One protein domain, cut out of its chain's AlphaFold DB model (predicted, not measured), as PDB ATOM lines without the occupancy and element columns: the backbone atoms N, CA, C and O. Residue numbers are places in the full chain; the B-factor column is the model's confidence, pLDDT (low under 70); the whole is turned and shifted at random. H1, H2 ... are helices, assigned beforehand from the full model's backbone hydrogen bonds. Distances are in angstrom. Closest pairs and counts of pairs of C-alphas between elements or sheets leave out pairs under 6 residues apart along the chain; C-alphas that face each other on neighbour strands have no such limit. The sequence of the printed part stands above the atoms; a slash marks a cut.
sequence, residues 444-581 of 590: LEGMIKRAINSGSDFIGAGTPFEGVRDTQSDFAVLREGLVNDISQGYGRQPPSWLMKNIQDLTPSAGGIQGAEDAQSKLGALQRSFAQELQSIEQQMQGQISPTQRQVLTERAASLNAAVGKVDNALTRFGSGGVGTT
ATOM      1  N   LEU A 444     311.711 372.104 249.140       52.72
ATOM      2  CA  LEU A 444     310.611 372.823 248.478       52.72
ATOM      3  C   LEU A 444     311.014 374.249 248.069       52.72
ATOM      4  O   LEU A 444     310.609 374.728 247.010       52.72
ATOM      5  N   GLU A 445     311.853 374.903 248.872       61.53
ATOM      6  CA  GLU A 445     312.363 376.242 248.588       61.53
ATOM      7  C   GLU A 445     313.327 376.249 247.392       61.53
ATOM      8  O   GLU A 445     313.132 377.035 246.462       61.53
ATOM      9  N   GLY A 446     314.281 375.312 247.334       65.25
ATOM     10  CA  GLY A 446     315.156 375.128 246.170       65.25
ATOM     11  C   GLY A 446     314.377 374.805 244.887       65.25
ATOM     12  O   GLY A 446     314.705 375.303 243.808       65.25
ATOM     13  N   MET A 447     313.283 374.040 244.990       62.19
ATOM     14  CA  MET A 447     312.390 373.748 243.861       62.19
ATOM     15  C   MET A 447     311.660 375.002 243.350       62.19
ATOM     16  O   MET A 447     311.561 375.203 242.137       62.19
ATOM     17  N   ILE A 448     311.177 375.862 244.252       63.72
ATOM     18  CA  ILE A 448     310.517 377.128 243.897       63.72
ATOM     19  C   ILE A 448     311.532 378.099 243.285       63.72
ATOM     20  O   ILE A 448     311.284 378.631 242.201       63.72
ATOM     21  N   LYS A 449     312.706 378.270 243.907       72.19
ATOM     22  CA  LYS A 449     313.804 379.096 243.377       72.19
ATOM     23  C   LYS A 449     314.244 378.613 241.988       72.19
ATOM     24  O   LYS A 449     314.446 379.423 241.086       72.19
ATOM     25  N   ARG A 450     314.275 377.295 241.754       64.31
ATOM     26  CA  ARG A 450     314.539 376.695 240.433       64.31
ATOM     27  C   ARG A 450     313.441 376.983 239.410       64.31
ATOM     28  O   ARG A 450     313.757 377.271 238.258       64.31
ATOM     29  N   ALA A 451     312.170 376.890 239.795       56.38
ATOM     30  CA  ALA A 451     311.059 377.224 238.905       56.38
ATOM     31  C   ALA A 451     311.121 378.698 238.473       56.38
ATOM     32  O   ALA A 451     310.874 379.007 237.309       56.38
ATOM     33  N   ILE A 452     311.535 379.579 239.387       66.12
ATOM     34  CA  ILE A 452     311.734 381.003 239.117       66.12
ATOM     35  C   ILE A 452     312.948 381.229 238.203       66.12
ATOM     36  O   ILE A 452     312.800 381.913 237.197       66.12
ATOM     37  N   ASN A 453     314.101 380.605 238.475       68.94
ATOM     38  CA  ASN A 453     315.294 380.704 237.616       68.94
ATOM     39  C   ASN A 453     315.038 380.175 236.193       68.94
ATOM     40  O   ASN A 453     315.453 380.780 235.214       68.94
ATOM     41  N   SER A 454     314.310 379.064 236.061       59.81
ATOM     42  CA  SER A 454     313.937 378.503 234.754       59.81
ATOM     43  C   SER A 454     312.965 379.418 233.994       59.81
ATOM     44  O   SER A 454     313.054 379.566 232.776       59.81
ATOM     45  N   GLY A 455     312.045 380.068 234.717       47.84
ATOM     46  CA  GLY A 455     311.131 381.056 234.149       47.84
ATOM     47  C   GLY A 455     311.824 382.356 233.732       47.84
ATOM     48  O   GLY A 455     311.449 382.924 232.708       47.84
ATOM     49  N   SER A 456     312.833 382.809 234.481       56.16
ATOM     50  CA  SER A 456     313.570 384.047 234.204       56.16
ATOM     51  C   SER A 456     314.588 383.893 233.068       56.16
ATOM     52  O   SER A 456     314.706 384.791 232.232       56.16
ATOM     53  N   ASP A 457     315.250 382.737 232.967       50.41
ATOM     54  CA  ASP A 457     316.152 382.409 231.855       50.41
ATOM     55  C   ASP A 457     315.397 382.328 230.524       50.41
ATOM     56  O   ASP A 457     315.889 382.783 229.493       50.41
ATOM     57  N   PHE A 458     314.157 381.829 230.542       41.09
ATOM     58  CA  PHE A 458     313.304 381.779 229.353       41.09
ATOM     59  C   PHE A 458     312.917 383.175 228.824       41.09
ATOM     60  O   PHE A 458     312.667 383.327 227.631       41.09
ATOM     61  N   ILE A 459     312.897 384.196 229.687       53.56
ATOM     62  CA  ILE A 459     312.593 385.590 229.315       53.56
ATOM     63  C   ILE A 459     313.848 386.473 229.209       53.56
ATOM     64  O   ILE A 459     313.722 387.680 229.010       53.56
ATOM     65  N   GLY A 460     315.050 385.896 229.336       43.38
ATOM     66  CA  GLY A 460     316.321 386.622 229.242       43.38
ATOM     67  C   GLY A 460     316.595 387.589 230.399       43.38
ATOM     68  O   GLY A 460     317.408 388.496 230.247       43.38
ATOM     69  N   ALA A 461     315.932 387.420 231.549       65.81
ATOM     70  CA  ALA A 461     316.037 388.333 232.692       65.81
ATOM     71  C   ALA A 461     317.191 388.000 233.666       65.81
ATOM     72  O   ALA A 461     317.317 388.650 234.701       65.81
ATOM     73  N   GLY A 462     318.029 387.005 233.342       56.31
ATOM     74  CA  GLY A 462     319.051 386.457 234.242       56.31
ATOM     75  C   GLY A 462     318.444 385.620 235.376       56.31
ATOM     76  O   GLY A 462     317.242 385.687 235.635       56.31
ATOM     77  N   THR A 463     319.245 384.796 236.055       67.12
ATOM     78  CA  THR A 463     318.773 383.956 237.169       67.12
ATOM     79  C   THR A 463     318.748 384.747 238.482       67.12
ATOM     80  O   THR A 463     319.819 385.084 238.986       67.12
ATOM     81  N   PRO A 464     317.581 385.020 239.095       66.81
ATOM     82  CA  PRO A 464     317.500 385.770 240.351       66.81
ATOM     83  C   PRO A 464     318.084 385.029 241.565       66.81
ATOM     84  O   PRO A 464     318.301 385.655 242.600       66.81
ATOM     85  N   PHE A 465     318.351 383.720 241.463       74.25
ATOM     86  CA  PHE A 465     318.964 382.914 242.526       74.25
ATOM     87  C   PHE A 465     320.187 382.140 242.009       74.25
ATOM     88  O   PHE A 465     320.115 380.927 241.795       74.25
ATOM     89  N   GLU A 466     321.299 382.840 241.786       69.69
ATOM     90  CA  GLU A 466     322.556 382.288 241.246       69.69
ATOM     91  C   GLU A 466     323.139 381.169 242.139       69.69
ATOM     92  O   GLU A 466     323.430 380.077 241.653       69.69
ATOM     93  N   GLY A 467     323.108 381.342 243.469       74.19
ATOM     94  CA  GLY A 467     323.667 380.372 244.427       74.19
ATOM     95  C   GLY A 467     323.036 378.968 244.413       74.19
ATOM     96  O   GLY A 467     323.693 377.993 244.779       74.19
ATOM     97  N   VAL A 468     321.791 378.826 243.932       73.19
ATOM     98  CA  VAL A 468     321.147 377.504 243.778       73.19
ATOM     99  C   VAL A 468     321.750 376.724 242.616       73.19
ATOM    100  O   VAL A 468     321.895 375.503 242.687       73.19
ATOM    101  N   ARG A 469     322.109 377.424 241.539       74.56
ATOM    102  CA  ARG A 469     322.761 376.824 240.376       74.56
ATOM    103  C   ARG A 469     324.190 376.416 240.722       74.56
ATOM    104  O   ARG A 469     324.573 375.301 240.383       74.56
ATOM    105  N   ASP A 470     324.898 377.265 241.461       78.06
ATOM    106  CA  ASP A 470     326.278 377.020 241.890       78.06
ATOM    107  C   ASP A 470     326.370 375.813 242.828       78.06
ATOM    108  O   ASP A 470     327.160 374.898 242.608       78.06
ATOM    109  N   THR A 471     325.467 375.722 243.808       78.75
ATOM    110  CA  THR A 471     325.401 374.556 244.701       78.75
ATOM    111  C   THR A 471     325.104 373.272 243.918       78.75
ATOM    112  O   THR A 471     325.685 372.221 244.175       78.75
ATOM    113  N   GLN A 472     324.220 373.332 242.919       79.56
ATOM    114  CA  GLN A 472     323.905 372.174 242.080       79.56
ATOM    115  C   GLN A 472     325.083 371.732 241.208       79.56
ATOM    116  O   GLN A 472     325.307 370.524 241.070       79.56
ATOM    117  N   SER A 473     325.841 372.673 240.636       80.00
ATOM    118  CA  SER A 473     327.085 372.343 239.938       80.00
ATOM    119  C   SER A 473     328.124 371.765 240.890       80.00
ATOM    120  O   SER A 473     328.762 370.779 240.538       80.00
ATOM    121  N   ASP A 474     328.223 372.281 242.114       82.81
ATOM    122  CA  ASP A 474     329.175 371.801 243.112       82.81
ATOM    123  C   ASP A 474     328.920 370.338 243.493       82.81
ATOM    124  O   ASP A 474     329.869 369.564 243.604       82.81
ATOM    125  N   PHE A 475     327.659 369.906 243.618       86.06
ATOM    126  CA  PHE A 475     327.340 368.493 243.872       86.06
ATOM    127  C   PHE A 475     327.569 367.586 242.661       86.06
ATOM    128  O   PHE A 475     327.943 366.422 242.827       86.06
ATOM    129  N   ALA A 476     327.382 368.099 241.442       83.56
ATOM    130  CA  ALA A 476     327.741 367.363 240.233       83.56
ATOM    131  C   ALA A 476     329.264 367.164 240.140       83.56
ATOM    132  O   ALA A 476     329.719 366.046 239.895       83.56
ATOM    133  N   VAL A 477     330.037 368.215 240.430       88.69
ATOM    134  CA  VAL A 477     331.506 368.182 240.493       88.69
ATOM    135  C   VAL A 477     331.987 367.285 241.632       88.69
ATOM    136  O   VAL A 477     332.911 366.501 241.434       88.69
ATOM    137  N   LEU A 478     331.339 367.324 242.802       90.94
ATOM    138  CA  LEU A 478     331.626 366.415 243.912       90.94
ATOM    139  C   LEU A 478     331.445 364.960 243.477       90.94
ATOM    140  O   LEU A 478     332.351 364.153 243.664       90.94
ATOM    141  N   ARG A 479     330.304 364.626 242.860       91.62
ATOM    142  CA  ARG A 479     330.025 363.267 242.379       91.62
ATOM    143  C   ARG A 479     331.089 362.792 241.395       91.62
ATOM    144  O   ARG A 479     331.589 361.680 241.530       91.62
ATOM    145  N   GLU A 480     331.419 363.617 240.408       90.50
ATOM    146  CA  GLU A 480     332.439 363.297 239.410       90.50
ATOM    147  C   GLU A 480     333.823 363.139 240.052       90.50
ATOM    148  O   GLU A 480     334.520 362.160 239.790       90.50
ATOM    149  N   GLY A 481     334.183 364.038 240.968       92.38
ATOM    150  CA  GLY A 481     335.422 363.975 241.734       92.38
ATOM    151  C   GLY A 481     335.541 362.697 242.563       92.38
ATOM    152  O   GLY A 481     336.594 362.068 242.543       92.38
ATOM    153  N   LEU A 482     334.467 362.280 243.240       93.25
ATOM    154  CA  LEU A 482     334.428 361.032 244.008       93.25
ATOM    155  C   LEU A 482     334.587 359.808 243.104       93.25
ATOM    156  O   LEU A 482     335.345 358.898 243.423       93.25
ATOM    157  N   VAL A 483     333.902 359.785 241.957       91.69
ATOM    158  CA  VAL A 483     334.038 358.694 240.983       91.69
ATOM    159  C   VAL A 483     335.466 358.610 240.446       91.69
ATOM    160  O   VAL A 483     335.998 357.506 240.328       91.69
ATOM    161  N   ASN A 484     336.089 359.747 240.138       90.75
ATOM    162  CA  ASN A 484     337.438 359.792 239.586       90.75
ATOM    163  C   ASN A 484     338.487 359.314 240.598       90.75
ATOM    164  O   ASN A 484     339.269 358.427 240.254       90.75
ATOM    165  N   ASP A 485     338.464 359.813 241.837       90.31
ATOM    166  CA  ASP A 485     339.416 359.397 242.880       90.31
ATOM    167  C   ASP A 485     339.304 357.890 243.148       90.31
ATOM    168  O   ASP A 485     340.290 357.153 243.123       90.31
ATOM    169  N   ILE A 486     338.074 357.402 243.324       91.50
ATOM    170  CA  ILE A 486     337.812 355.987 243.580       91.50
ATOM    171  C   ILE A 486     338.203 355.125 242.372       91.50
ATOM    172  O   ILE A 486     338.762 354.044 242.535       91.50
ATOM    173  N   SER A 487     337.979 355.586 241.143       89.56
ATOM    174  CA  SER A 487     338.388 354.827 239.956       89.56
ATOM    175  C   SER A 487     339.909 354.711 239.835       89.56
ATOM    176  O   SER A 487     340.402 353.650 239.442       89.56
ATOM    177  N   GLN A 488     340.649 355.758 240.212       90.88
ATOM    178  CA  GLN A 488     342.112 355.747 240.224       90.88
ATOM    179  C   GLN A 488     342.654 354.741 241.251       90.88
ATOM    180  O   GLN A 488     343.467 353.891 240.891       90.88
ATOM    181  N   GLY A 489     342.134 354.742 242.484       90.31
ATOM    182  CA  GLY A 489     342.591 353.835 243.547       90.31
ATOM    183  C   GLY A 489     342.285 352.352 243.343       90.31
ATOM    184  O   GLY A 489     342.919 351.496 243.955       90.31
ATOM    185  N   TYR A 490     341.305 352.016 242.500       91.25
ATOM    186  CA  TYR A 490     340.908 350.627 242.242       91.25
ATOM    187  C   TYR A 490     341.522 350.038 240.963       91.25
ATOM    188  O   TYR A 490     341.252 348.882 240.632       91.25
ATOM    189  N   GLY A 491     342.361 350.795 240.249       75.94
ATOM    190  CA  GLY A 491     343.276 350.274 239.230       75.94
ATOM    191  C   GLY A 491     342.644 349.625 237.995       75.94
ATOM    192  O   GLY A 491     343.391 349.069 237.192       75.94
ATOM    193  N   ARG A 492     341.310 349.660 237.829       66.38
ATOM    194  CA  ARG A 492     340.578 349.360 236.577       66.38
ATOM    195  C   ARG A 492     339.065 349.499 236.710       66.38
ATOM    196  O   ARG A 492     338.462 350.046 235.795       66.38
ATOM    197  N   GLN A 493     338.457 349.027 237.800       82.75
ATOM    198  CA  GLN A 493     337.023 349.211 238.064       82.75
ATOM    199  C   GLN A 493     336.731 349.146 239.573       82.75
ATOM    200  O   GLN A 493     337.003 348.114 240.193       82.75
ATOM    201  N   PRO A 494     336.170 350.205 240.180       87.62
ATOM    202  CA  PRO A 494     335.705 350.145 241.559       87.62
ATOM    203  C   PRO A 494     334.513 349.182 241.713       87.62
ATOM    204  O   PRO A 494     333.774 348.948 240.750       87.62
ATOM    205  N   PRO A 495     334.296 348.604 242.909       81.94
ATOM    206  CA  PRO A 495     333.181 347.709 243.163       81.94
ATOM    207  C   PRO A 495     331.848 348.360 242.796       81.94
ATOM    208  O   PRO A 495     331.583 349.511 243.141       81.94
ATOM    209  N   SER A 496     330.978 347.603 242.128       80.44
ATOM    210  CA  SER A 496     329.666 348.107 241.693       80.44
ATOM    211  C   SER A 496     328.812 348.649 242.845       80.44
ATOM    212  O   SER A 496     328.090 349.623 242.651       80.44
ATOM    213  N   TRP A 497     328.937 348.082 244.050       86.31
ATOM    214  CA  TRP A 497     328.258 348.581 245.247       86.31
ATOM    215  C   TRP A 497     328.760 349.970 245.663       86.31
ATOM    216  O   TRP A 497     327.956 350.811 246.043       86.31
ATOM    217  N   LEU A 498     330.063 350.242 245.536       87.44
ATOM    218  CA  LEU A 498     330.672 351.523 245.899       87.44
ATOM    219  C   LEU A 498     330.240 352.608 244.916       87.44
ATOM    220  O   LEU A 498     329.838 353.698 245.312       87.44
ATOM    221  N   MET A 499     330.234 352.266 243.627       91.56
ATOM    222  CA  MET A 499     329.705 353.136 242.583       91.56
ATOM    223  C   MET A 499     328.222 353.416 242.789       91.56
ATOM    224  O   MET A 499     327.806 354.564 242.691       91.56
ATOM    225  N   LYS A 500     327.434 352.394 243.131       82.06
ATOM    226  CA  LYS A 500     326.020 352.561 243.457       82.06
ATOM    227  C   LYS A 500     325.827 353.461 244.679       82.06
ATOM    228  O   LYS A 500     325.025 354.378 244.609       82.06
ATOM    229  N   ASN A 501     326.615 353.287 245.741       82.62
ATOM    230  CA  ASN A 501     326.569 354.156 246.918       82.62
ATOM    231  C   ASN A 501     326.892 355.612 246.558       82.62
ATOM    232  O   ASN A 501     326.162 356.505 246.968       82.62
ATOM    233  N   ILE A 502     327.918 355.868 245.738       87.88
ATOM    234  CA  ILE A 502     328.220 357.226 245.256       87.88
ATOM    235  C   ILE A 502     327.042 357.782 244.440       87.88
ATOM    236  O   ILE A 502     326.705 358.953 244.571       87.88
ATOM    237  N   GLN A 503     326.380 356.973 243.613       85.94
ATOM    238  CA  GLN A 503     325.250 357.426 242.792       85.94
ATOM    239  C   GLN A 503     323.968 357.678 243.601       85.94
ATOM    240  O   GLN A 503     323.300 358.682 243.359       85.94
ATOM    241  N   ASP A 504     323.648 356.796 244.548       82.19
ATOM    242  CA  ASP A 504     322.415 356.817 245.343       82.19
ATOM    243  C   ASP A 504     322.499 357.823 246.505       82.19
ATOM    244  O   ASP A 504     321.499 358.452 246.876       82.19
ATOM    245  N   LEU A 505     323.699 357.978 247.081       84.81
ATOM    246  CA  LEU A 505     323.957 358.800 248.265       84.81
ATOM    247  C   LEU A 505     324.605 360.150 247.944       84.81
ATOM    248  O   LEU A 505     324.718 360.985 248.836       84.81
ATOM    249  N   THR A 506     324.994 360.421 246.694       84.88
ATOM    250  CA  THR A 506     325.290 361.807 246.312       84.88
ATOM    251  C   THR A 506     323.980 362.495 245.932       84.88
ATOM    252  O   THR A 506     323.301 362.032 245.011       84.88
ATOM    253  N   PRO A 507     323.593 363.587 246.614       79.88
ATOM    254  CA  PRO A 507     322.367 364.309 246.302       79.88
ATOM    255  C   PRO A 507     322.309 364.688 244.820       79.88
ATOM    256  O   PRO A 507     323.262 365.227 244.257       79.88
ATOM    257  N   SER A 508     321.178 364.402 244.175       77.06
ATOM    258  CA  SER A 508     320.958 364.820 242.790       77.06
ATOM    259  C   SER A 508     320.413 366.244 242.758       77.06
ATOM    260  O   SER A 508     319.433 366.570 243.433       77.06
ATOM    261  N   ALA A 509     321.052 367.100 241.962       67.88
ATOM    262  CA  ALA A 509     320.630 368.479 241.767       67.88
ATOM    263  C   ALA A 509     319.152 368.556 241.336       67.88
ATOM    264  O   ALA A 509     318.758 368.052 240.281       67.88
ATOM    265  N   GLY A 510     318.326 369.212 242.157       63.97
ATOM    266  CA  GLY A 510     316.922 369.473 241.849       63.97
ATOM    267  C   GLY A 510     315.954 368.304 242.070       63.97
ATOM    268  O   GLY A 510     314.858 368.335 241.503       63.97
ATOM    269  N   GLY A 511     316.337 367.297 242.864       70.75
ATOM    270  CA  GLY A 511     315.391 366.358 243.474       70.75
ATOM    271  C   GLY A 511     314.551 367.018 244.578       70.75
ATOM    272  O   GLY A 511     314.905 368.075 245.089       70.75
ATOM    273  N   ILE A 512     313.445 366.382 244.984       64.50
ATOM    274  CA  ILE A 512     312.544 366.857 246.067       64.50
ATOM    275  C   ILE A 512     313.196 366.691 247.466       64.50
ATOM    276  O   ILE A 512     312.587 366.932 248.501       64.50
ATOM    277  N   GLN A 513     314.455 366.260 247.511       77.50
ATOM    278  CA  GLN A 513     315.176 365.917 248.731       77.50
ATOM    279  C   GLN A 513     315.576 367.199 249.475       77.50
ATOM    280  O   GLN A 513     316.114 368.131 248.874       77.50
ATOM    281  N   GLY A 514     315.246 367.269 250.768       84.38
ATOM    282  CA  GLY A 514     315.603 368.386 251.648       84.38
ATOM    283  C   GLY A 514     317.082 368.371 252.042       84.38
ATOM    284  O   GLY A 514     317.766 367.365 251.858       84.38
ATOM    285  N   ALA A 515     317.568 369.476 252.613       83.56
ATOM    286  CA  ALA A 515     318.953 369.599 253.078       83.56
ATOM    287  C   ALA A 515     319.331 368.513 254.110       83.56
ATOM    288  O   ALA A 515     320.423 367.958 254.038       83.56
ATOM    289  N   GLU A 516     318.404 368.134 254.994       82.00
ATOM    290  CA  GLU A 516     318.592 367.041 255.962       82.00
ATOM    291  C   GLU A 516     318.785 365.674 255.283       82.00
ATOM    292  O   GLU A 516     319.624 364.879 255.706       82.00
ATOM    293  N   ASP A 517     318.059 365.396 254.193       83.88
ATOM    294  CA  ASP A 517     318.233 364.156 253.421       83.88
ATOM    295  C   ASP A 517     319.598 364.149 252.719       83.88
ATOM    296  O   ASP A 517     320.300 363.140 252.719       83.88
ATOM    297  N   ALA A 518     320.023 365.300 252.188       85.25
ATOM    298  CA  ALA A 518     321.343 365.456 251.589       85.25
ATOM    299  C   ALA A 518     322.479 365.243 252.610       85.25
ATOM    300  O   ALA A 518     323.396 364.465 252.341       85.25
ATOM    301  N   GLN A 519     322.389 365.859 253.795       89.12
ATOM    302  CA  GLN A 519     323.318 365.638 254.911       89.12
ATOM    303  C   GLN A 519     323.341 364.166 255.343       89.12
ATOM    304  O   GLN A 519     324.411 363.574 255.480       89.12
ATOM    305  N   SER A 520     322.168 363.551 255.518       86.94
ATOM    306  CA  SER A 520     322.037 362.148 255.924       86.94
ATOM    307  C   SER A 520     322.724 361.205 254.934       86.94
ATOM    308  O   SER A 520     323.480 360.313 255.334       86.94
ATOM    309  N   LYS A 521     322.533 361.443 253.632       89.81
ATOM    310  CA  LYS A 521     323.154 360.653 252.566       89.81
ATOM    311  C   LYS A 521     324.663 360.839 252.484       89.81
ATOM    312  O   LYS A 521     325.381 359.843 252.404       89.81
ATOM    313  N   LEU A 522     325.159 362.072 252.574       91.31
ATOM    314  CA  LEU A 522     326.601 362.332 252.615       91.31
ATOM    315  C   LEU A 522     327.242 361.710 253.860       91.31
ATOM    316  O   LEU A 522     328.284 361.072 253.752       91.31
ATOM    317  N   GLY A 523     326.579 361.779 255.017       91.00
ATOM    318  CA  GLY A 523     327.024 361.089 256.227       91.00
ATOM    319  C   GLY A 523     327.016 359.562 256.078       91.00
ATOM    320  O   GLY A 523     327.906 358.879 256.585       91.00
ATOM    321  N   ALA A 524     326.043 358.993 255.359       89.88
ATOM    322  CA  ALA A 524     326.037 357.567 255.031       89.88
ATOM    323  C   ALA A 524     327.200 357.187 254.099       89.88
ATOM    324  O   ALA A 524     327.844 356.159 254.317       89.88
ATOM    325  N   LEU A 525     327.508 358.033 253.115       90.56
ATOM    326  CA  LEU A 525     328.629 357.839 252.200       90.56
ATOM    327  C   LEU A 525     329.979 357.920 252.934       90.56
ATOM    328  O   LEU A 525     330.812 357.032 252.767       90.56
ATOM    329  N   GLN A 526     330.154 358.908 253.817       94.44
ATOM    330  CA  GLN A 526     331.330 359.058 254.683       94.44
ATOM    331  C   GLN A 526     331.567 357.798 255.528       94.44
ATOM    332  O   GLN A 526     332.664 357.238 255.522       94.44
ATOM    333  N   ARG A 527     330.523 357.291 256.206       93.06
ATOM    334  CA  ARG A 527     330.606 356.045 256.989       93.06
ATOM    335  C   ARG A 527     330.975 354.843 256.121       93.06
ATOM    336  O   ARG A 527     331.769 354.014 256.556       93.06
ATOM    337  N   SER A 528     330.434 354.755 254.903       89.50
ATOM    338  CA  SER A 528     330.762 353.681 253.960       89.50
ATOM    339  C   SER A 528     332.237 353.708 253.551       89.50
ATOM    340  O   SER A 528     332.864 352.651 253.506       89.50
ATOM    341  N   PHE A 529     332.805 354.885 253.270       94.19
ATOM    342  CA  PHE A 529     334.229 355.011 252.952       94.19
ATOM    343  C   PHE A 529     335.117 354.703 254.163       94.19
ATOM    344  O   PHE A 529     336.102 353.985 254.018       94.19
ATOM    345  N   ALA A 530     334.744 355.171 255.358       93.19
ATOM    346  CA  ALA A 530     335.486 354.895 256.587       93.19
ATOM    347  C   ALA A 530     335.528 353.392 256.927       93.19
ATOM    348  O   ALA A 530     336.570 352.877 257.328       93.19
ATOM    349  N   GLN A 531     334.422 352.668 256.723       92.50
ATOM    350  CA  GLN A 531     334.370 351.213 256.915       92.50
ATOM    351  C   GLN A 531     335.282 350.460 255.934       92.50
ATOM    352  O   GLN A 531     335.991 349.537 256.337       92.50
ATOM    353  N   GLU A 532     335.299 350.860 254.659       93.25
ATOM    354  CA  GLU A 532     336.200 350.273 253.659       93.25
ATOM    355  C   GLU A 532     337.669 350.581 253.991       93.25
ATOM    356  O   GLU A 532     338.513 349.687 253.925       93.25
ATOM    357  N   LEU A 533     337.975 351.813 254.418       95.75
ATOM    358  CA  LEU A 533     339.315 352.206 254.860       95.75
ATOM    359  C   LEU A 533     339.791 351.328 256.028       95.75
ATOM    360  O   LEU A 533     340.882 350.763 255.972       95.75
ATOM    361  N   GLN A 534     338.934 351.124 257.032       95.56
ATOM    362  CA  GLN A 534     339.220 350.245 258.165       95.56
ATOM    363  C   GLN A 534     339.469 348.793 257.719       95.56
ATOM    364  O   GLN A 534     340.364 348.126 258.243       95.56
ATOM    365  N   SER A 535     338.715 348.289 256.735       94.81
ATOM    366  CA  SER A 535     338.948 346.954 256.165       94.81
ATOM    367  C   SER A 535     340.312 346.856 255.478       94.81
ATOM    368  O   SER A 535     341.028 345.869 255.655       94.81
ATOM    369  N   ILE A 536     340.706 347.886 254.726       95.56
ATOM    370  CA  ILE A 536     342.010 347.949 254.059       95.56
ATOM    371  C   ILE A 536     343.147 347.984 255.083       95.56
ATOM    372  O   ILE A 536     344.118 347.243 254.936       95.56
ATOM    373  N   GLU A 537     343.021 348.774 256.149       96.00
ATOM    374  CA  GLU A 537     344.001 348.816 257.242       96.00
ATOM    375  C   GLU A 537     344.176 347.450 257.912       96.00
ATOM    376  O   GLU A 537     345.306 346.999 258.109       96.00
ATOM    377  N   GLN A 538     343.076 346.744 258.188       95.56
ATOM    378  CA  GLN A 538     343.123 345.381 258.728       95.56
ATOM    379  C   GLN A 538     343.815 344.405 257.765       95.56
ATOM    380  O   GLN A 538     344.624 343.583 258.196       95.56
ATOM    381  N   GLN A 539     343.556 344.510 256.458       95.44
ATOM    382  CA  GLN A 539     344.237 343.692 255.448       95.44
ATOM    383  C   GLN A 539     345.740 343.998 255.378       95.44
ATOM    384  O   GLN A 539     346.548 343.078 255.247       95.44
ATOM    385  N   MET A 540     346.133 345.268 255.520       95.88
ATOM    386  CA  MET A 540     347.540 345.688 255.529       95.88
ATOM    387  C   MET A 540     348.317 345.202 256.759       95.88
ATOM    388  O   MET A 540     349.532 345.010 256.664       95.88
ATOM    389  N   GLN A 541     347.639 344.975 257.890       95.62
ATOM    390  CA  GLN A 541     348.235 344.381 259.094       95.62
ATOM    391  C   GLN A 541     348.522 342.877 258.941       95.62
ATOM    392  O   GLN A 541     349.334 342.325 259.685       95.62
ATOM    393  N   GLY A 542     347.888 342.207 257.974       95.38
ATOM    394  CA  GLY A 542     348.136 340.803 257.660       95.38
ATOM    395  C   GLY A 542     349.472 340.548 256.947       95.38
ATOM    396  O   GLY A 542     350.151 341.456 256.461       95.38
ATOM    397  N   GLN A 543     349.844 339.270 256.836       95.62
ATOM    398  CA  GLN A 543     350.948 338.846 255.972       95.62
ATOM    399  C   GLN A 543     350.512 338.930 254.502       95.62
ATOM    400  O   GLN A 543     349.935 337.994 253.957       95.62
ATOM    401  N   ILE A 544     350.778 340.070 253.869       96.88
ATOM    402  CA  ILE A 544     350.485 340.326 252.454       96.88
ATOM    403  C   ILE A 544     351.770 340.524 251.651       96.88
ATOM    404  O   ILE A 544     352.788 340.976 252.178       96.88
ATOM    405  N   SER A 545     351.721 340.206 250.357       96.19
ATOM    406  CA  SER A 545     352.853 340.442 249.451       96.19
ATOM    407  C   SER A 545     353.127 341.946 249.254       96.19
ATOM    408  O   SER A 545     352.198 342.754 249.370       96.19
ATOM    409  N   PRO A 546     354.364 342.354 248.897       93.31
ATOM    410  CA  PRO A 546     354.689 343.757 248.621       93.31
ATOM    411  C   PRO A 546     353.788 344.394 247.553       93.31
ATOM    412  O   PRO A 546     353.311 345.511 247.734       93.31
ATOM    413  N   THR A 547     353.472 343.659 246.483       88.88
ATOM    414  CA  THR A 547     352.579 344.132 245.415       88.88
ATOM    415  C   THR A 547     351.154 344.365 245.919       88.88
ATOM    416  O   THR A 547     350.554 345.391 245.618       88.88
ATOM    417  N   GLN A 548     350.606 343.451 246.726       90.38
ATOM    418  CA  GLN A 548     349.281 343.648 247.329       90.38
ATOM    419  C   GLN A 548     349.267 344.839 248.285       90.38
ATOM    420  O   GLN A 548     348.300 345.597 248.304       90.38
ATOM    421  N   ARG A 549     350.346 345.038 249.050       94.81
ATOM    422  CA  ARG A 549     350.485 346.191 249.943       94.81
ATOM    423  C   ARG A 549     350.460 347.507 249.174       94.81
ATOM    424  O   ARG A 549     349.799 348.439 249.622       94.81
ATOM    425  N   GLN A 550     351.120 347.573 248.020       91.12
ATOM    426  CA  GLN A 550     351.073 348.750 247.155       91.12
ATOM    427  C   GLN A 550     349.642 349.035 246.674       91.12
ATOM    428  O   GLN A 550     349.154 350.145 246.858       91.12
ATOM    429  N   VAL A 551     348.936 348.018 246.165       92.06
ATOM    430  CA  VAL A 551     347.537 348.159 245.715       92.06
ATOM    431  C   VAL A 551     346.623 348.646 246.846       92.06
ATOM    432  O   VAL A 551     345.794 349.529 246.642       92.06
ATOM    433  N   LEU A 552     346.774 348.097 248.054       94.56
ATOM    434  CA  LEU A 552     345.990 348.521 249.219       94.56
ATOM    435  C   LEU A 552     346.335 349.948 249.669       94.56
ATOM    436  O   LEU A 552     345.441 350.684 250.077       94.56
ATOM    437  N   THR A 553     347.596 350.360 249.539       94.44
ATOM    438  CA  THR A 553     348.047 351.721 249.870       94.44
ATOM    439  C   THR A 553     347.452 352.752 248.908       94.44
ATOM    440  O   THR A 553     346.910 353.764 249.346       94.44
ATOM    441  N   GLU A 554     347.484 352.477 247.601       92.69
ATOM    442  CA  GLU A 554     346.876 353.332 246.568       92.69
ATOM    443  C   GLU A 554     345.355 353.450 246.758       92.69
ATOM    444  O   GLU A 554     344.778 354.542 246.670       92.69
ATOM    445  N   ARG A 555     344.702 352.335 247.108       94.56
ATOM    446  CA  ARG A 555     343.273 352.312 247.427       94.56
ATOM    447  C   ARG A 555     342.947 353.135 248.675       94.56
ATOM    448  O   ARG A 555     342.001 353.920 248.643       94.56
ATOM    449  N   ALA A 556     343.723 352.986 249.750       96.12
ATOM    450  CA  ALA A 556     343.538 353.748 250.984       96.12
ATOM    451  C   ALA A 556     343.708 355.258 250.756       96.12
ATOM    452  O   ALA A 556     342.891 356.046 251.227       96.12
ATOM    453  N   ALA A 557     344.718 355.668 249.981       94.44
ATOM    454  CA  ALA A 557     344.927 357.072 249.626       94.44
ATOM    455  C   ALA A 557     343.719 357.664 248.879       94.44
ATOM    456  O   ALA A 557     343.262 358.761 249.198       94.44
ATOM    457  N   SER A 558     343.151 356.902 247.943       92.56
ATOM    458  CA  SER A 558     341.991 357.332 247.154       92.56
ATOM    459  C   SER A 558     340.708 357.435 247.986       92.56
ATOM    460  O   SER A 558     339.932 358.373 247.820       92.56
ATOM    461  N   LEU A 559     340.492 356.504 248.923       94.62
ATOM    462  CA  LEU A 559     339.368 356.567 249.865       94.62
ATOM    463  C   LEU A 559     339.500 357.744 250.836       94.62
ATOM    464  O   LEU A 559     338.509 358.419 251.093       94.62
ATOM    465  N   ASN A 560     340.706 358.036 251.327       95.19
ATOM    466  CA  ASN A 560     340.950 359.204 252.177       95.19
ATOM    467  C   ASN A 560     340.658 360.524 251.448       95.19
ATOM    468  O   ASN A 560     340.021 361.408 252.018       95.19
ATOM    469  N   ALA A 561     341.055 360.644 250.177       93.75
ATOM    470  CA  ALA A 561     340.705 361.803 249.354       93.75
ATOM    471  C   ALA A 561     339.179 361.947 249.192       93.75
ATOM    472  O   ALA A 561     338.629 363.039 249.360       93.75
ATOM    473  N   ALA A 562     338.481 360.831 248.950       94.00
ATOM    474  CA  ALA A 562     337.027 360.809 248.848       94.00
ATOM    475  C   ALA A 562     336.333 361.216 250.163       94.00
ATOM    476  O   ALA A 562     335.386 362.001 250.130       94.00
ATOM    477  N   VAL A 563     336.825 360.749 251.319       94.25
ATOM    478  CA  VAL A 563     336.339 361.170 252.647       94.25
ATOM    479  C   VAL A 563     336.511 362.676 252.833       94.25
ATOM    480  O   VAL A 563     335.532 363.350 253.138       94.25
ATOM    481  N   GLY A 564     337.694 363.228 252.546       93.31
ATOM    482  CA  GLY A 564     337.937 364.671 252.664       93.31
ATOM    483  C   GLY A 564     336.986 365.516 251.807       93.31
ATOM    484  O   GLY A 564     336.489 366.552 252.249       93.31
ATOM    485  N   LYS A 565     336.651 365.053 250.595       94.25
ATOM    486  CA  LYS A 565     335.658 365.715 249.730       94.25
ATOM    487  C   LYS A 565     334.243 365.668 250.315       94.25
ATOM    488  O   LYS A 565     333.528 366.669 250.242       94.25
ATOM    489  N   VAL A 566     333.837 364.540 250.902       93.06
ATOM    490  CA  VAL A 566     332.531 364.410 251.572       93.06
ATOM    491  C   VAL A 566     332.465 365.277 252.833       93.06
ATOM    492  O   VAL A 566     331.462 365.957 253.035       93.06
ATOM    493  N   ASP A 567     333.532 365.334 253.628       93.25
ATOM    494  CA  ASP A 567     333.616 366.161 254.842       93.25
ATOM    495  C   ASP A 567     333.507 367.656 254.522       93.25
ATOM    496  O   ASP A 567     332.739 368.395 255.151       93.25
ATOM    497  N   ASN A 568     334.212 368.087 253.475       90.12
ATOM    498  CA  ASN A 568     334.113 369.444 252.949       90.12
ATOM    499  C   ASN A 568     332.691 369.767 252.473       90.12
ATOM    500  O   ASN A 568     332.221 370.885 252.677       90.12
ATOM    501  N   ALA A 569     331.986 368.809 251.863       90.44
ATOM    502  CA  ALA A 569     330.593 368.990 251.457       90.44
ATOM    503  C   ALA A 569     329.639 369.052 252.663       90.44
ATOM    504  O   ALA A 569     328.751 369.900 252.691       90.44
ATOM    505  N   LEU A 570     329.840 368.205 253.679       89.62
ATOM    506  CA  LEU A 570     329.048 368.189 254.914       89.62
ATOM    507  C   LEU A 570     329.193 369.487 255.714       89.62
ATOM    508  O   LEU A 570     328.197 370.023 256.193       89.62
ATOM    509  N   THR A 571     330.405 370.039 255.796       87.19
ATOM    510  CA  THR A 571     330.668 371.287 256.535       87.19
ATOM    511  C   THR A 571     329.893 372.469 255.951       87.19
ATOM    512  O   THR A 571     329.460 373.347 256.693       87.19
ATOM    513  N   ARG A 572     329.607 372.459 254.642       84.50
ATOM    514  CA  ARG A 572     328.778 373.496 254.000       84.50
ATOM    515  C   ARG A 572     327.308 373.455 254.377       84.50
ATOM    516  O   ARG A 572     326.628 374.455 254.195       84.50
ATOM    517  N   PHE A 573     326.816 372.322 254.869       83.31
ATOM    518  CA  PHE A 573     325.475 372.245 255.434       83.31
ATOM    519  C   PHE A 573     325.453 372.530 256.943       83.31
ATOM    520  O   PHE A 573     324.374 372.590 257.522       83.31
ATOM    521  N   GLY A 574     326.622 372.600 257.590       67.12
ATOM    522  CA  GLY A 574     326.765 372.504 259.044       67.12
ATOM    523  C   GLY A 574     327.440 373.694 259.721       67.12
ATOM    524  O   GLY A 574     327.604 373.666 260.937       67.12
ATOM    525  N   SER A 575     327.817 374.758 259.007       54.91
ATOM    526  CA  SER A 575     328.190 376.008 259.676       54.91
ATOM    527  C   SER A 575     326.919 376.672 260.209       54.91
ATOM    528  O   SER A 575     326.338 377.514 259.530       54.91
ATOM    529  N   GLY A 576     326.459 376.234 261.387       51.91
ATOM    530  CA  GLY A 576     325.234 376.676 262.050       51.91
ATOM    531  C   GLY A 576     325.000 378.177 261.905       51.91
ATOM    532  O   GLY A 576     325.619 379.002 262.580       51.91
ATOM    533  N   GLY A 577     324.095 378.532 260.993       50.38
ATOM    534  CA  GLY A 577     323.645 379.896 260.815       50.38
ATOM    535  C   GLY A 577     322.773 380.281 261.999       50.38
ATOM    536  O   GLY A 577     321.675 379.756 262.171       50.38
ATOM    537  N   VAL A 578     323.243 381.221 262.817       51.75
ATOM    538  CA  VAL A 578     322.357 381.947 263.729       51.75
ATOM    539  C   VAL A 578     321.505 382.874 262.863       51.75
ATOM    540  O   VAL A 578     321.971 383.912 262.393       51.75
ATOM    541  N   GLY A 579     320.263 382.480 262.594       54.12
ATOM    542  CA  GLY A 579     319.340 383.213 261.732       54.12
ATOM    543  C   GLY A 579     318.358 384.053 262.540       54.12
ATOM    544  O   GLY A 579     317.903 383.640 263.598       54.12
ATOM    545  N   THR A 580     317.985 385.237 262.049       59.72
ATOM    546  CA  THR A 580     316.827 385.985 262.572       59.72
ATOM    547  C   THR A 580     315.765 386.049 261.486       59.72
ATOM    548  O   THR A 580     316.005 386.585 260.407       59.72
ATOM    549  N   THR A 581     314.589 385.484 261.745       62.31
ATOM    550  CA  THR A 581     313.441 385.563 260.829       62.31
ATOM    551  C   THR A 581     312.996 387.019 260.623       62.31
ATOM    552  O   THR A 581     313.275 387.890 261.447       62.31
TER     553      THR A 581
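AT A GLANCE: This is residues 444 to 581 of the 590 residues of a protein of Sulfitobacter pseudonitzschiae (UniProt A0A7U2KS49). H2 to H5 make an up-and-down bundle, each running against the one before; H4 and H5 form a long hairpin, H2 is beside H5, and short H3 bridges H2 and H4. H1 stands crosswise at one end; residues 575 to 581 stick out. The printed part has 138 residues, five named helices, class all helix; it is loose, radius of gyration of the C-alphas 18.7 A, spans 64, 33 and 18 A.

IN THESE COORDINATES: Find C-alpha 546 at (354.689, 343.757, 248.621); H5 runs 41.4 A to C-alpha 574 at (326.765, 372.504, 259.044). H4 is residues 515 to 541, 39.1 A; H2, 466 to 489; H3, 496 to 505; H1, 444 to 458.

HOW THE PARTS SIT: H5 touches H4 at a shallow tilt of 21 degrees, opposite ways; C-alphas 563 and 526 are closest, 5.8 A. H2 touches H5 with residues 478 to 489 alone, C-alphas 489 and 555 closest, 4.2 A. H1 to H4 have every O i to N i+4 pair within hydrogen-bond range, H5 23 of 25.

THE WHOLE: The printed part has no cut; 33 residues are under pLDDT 70, among them 574 to 581.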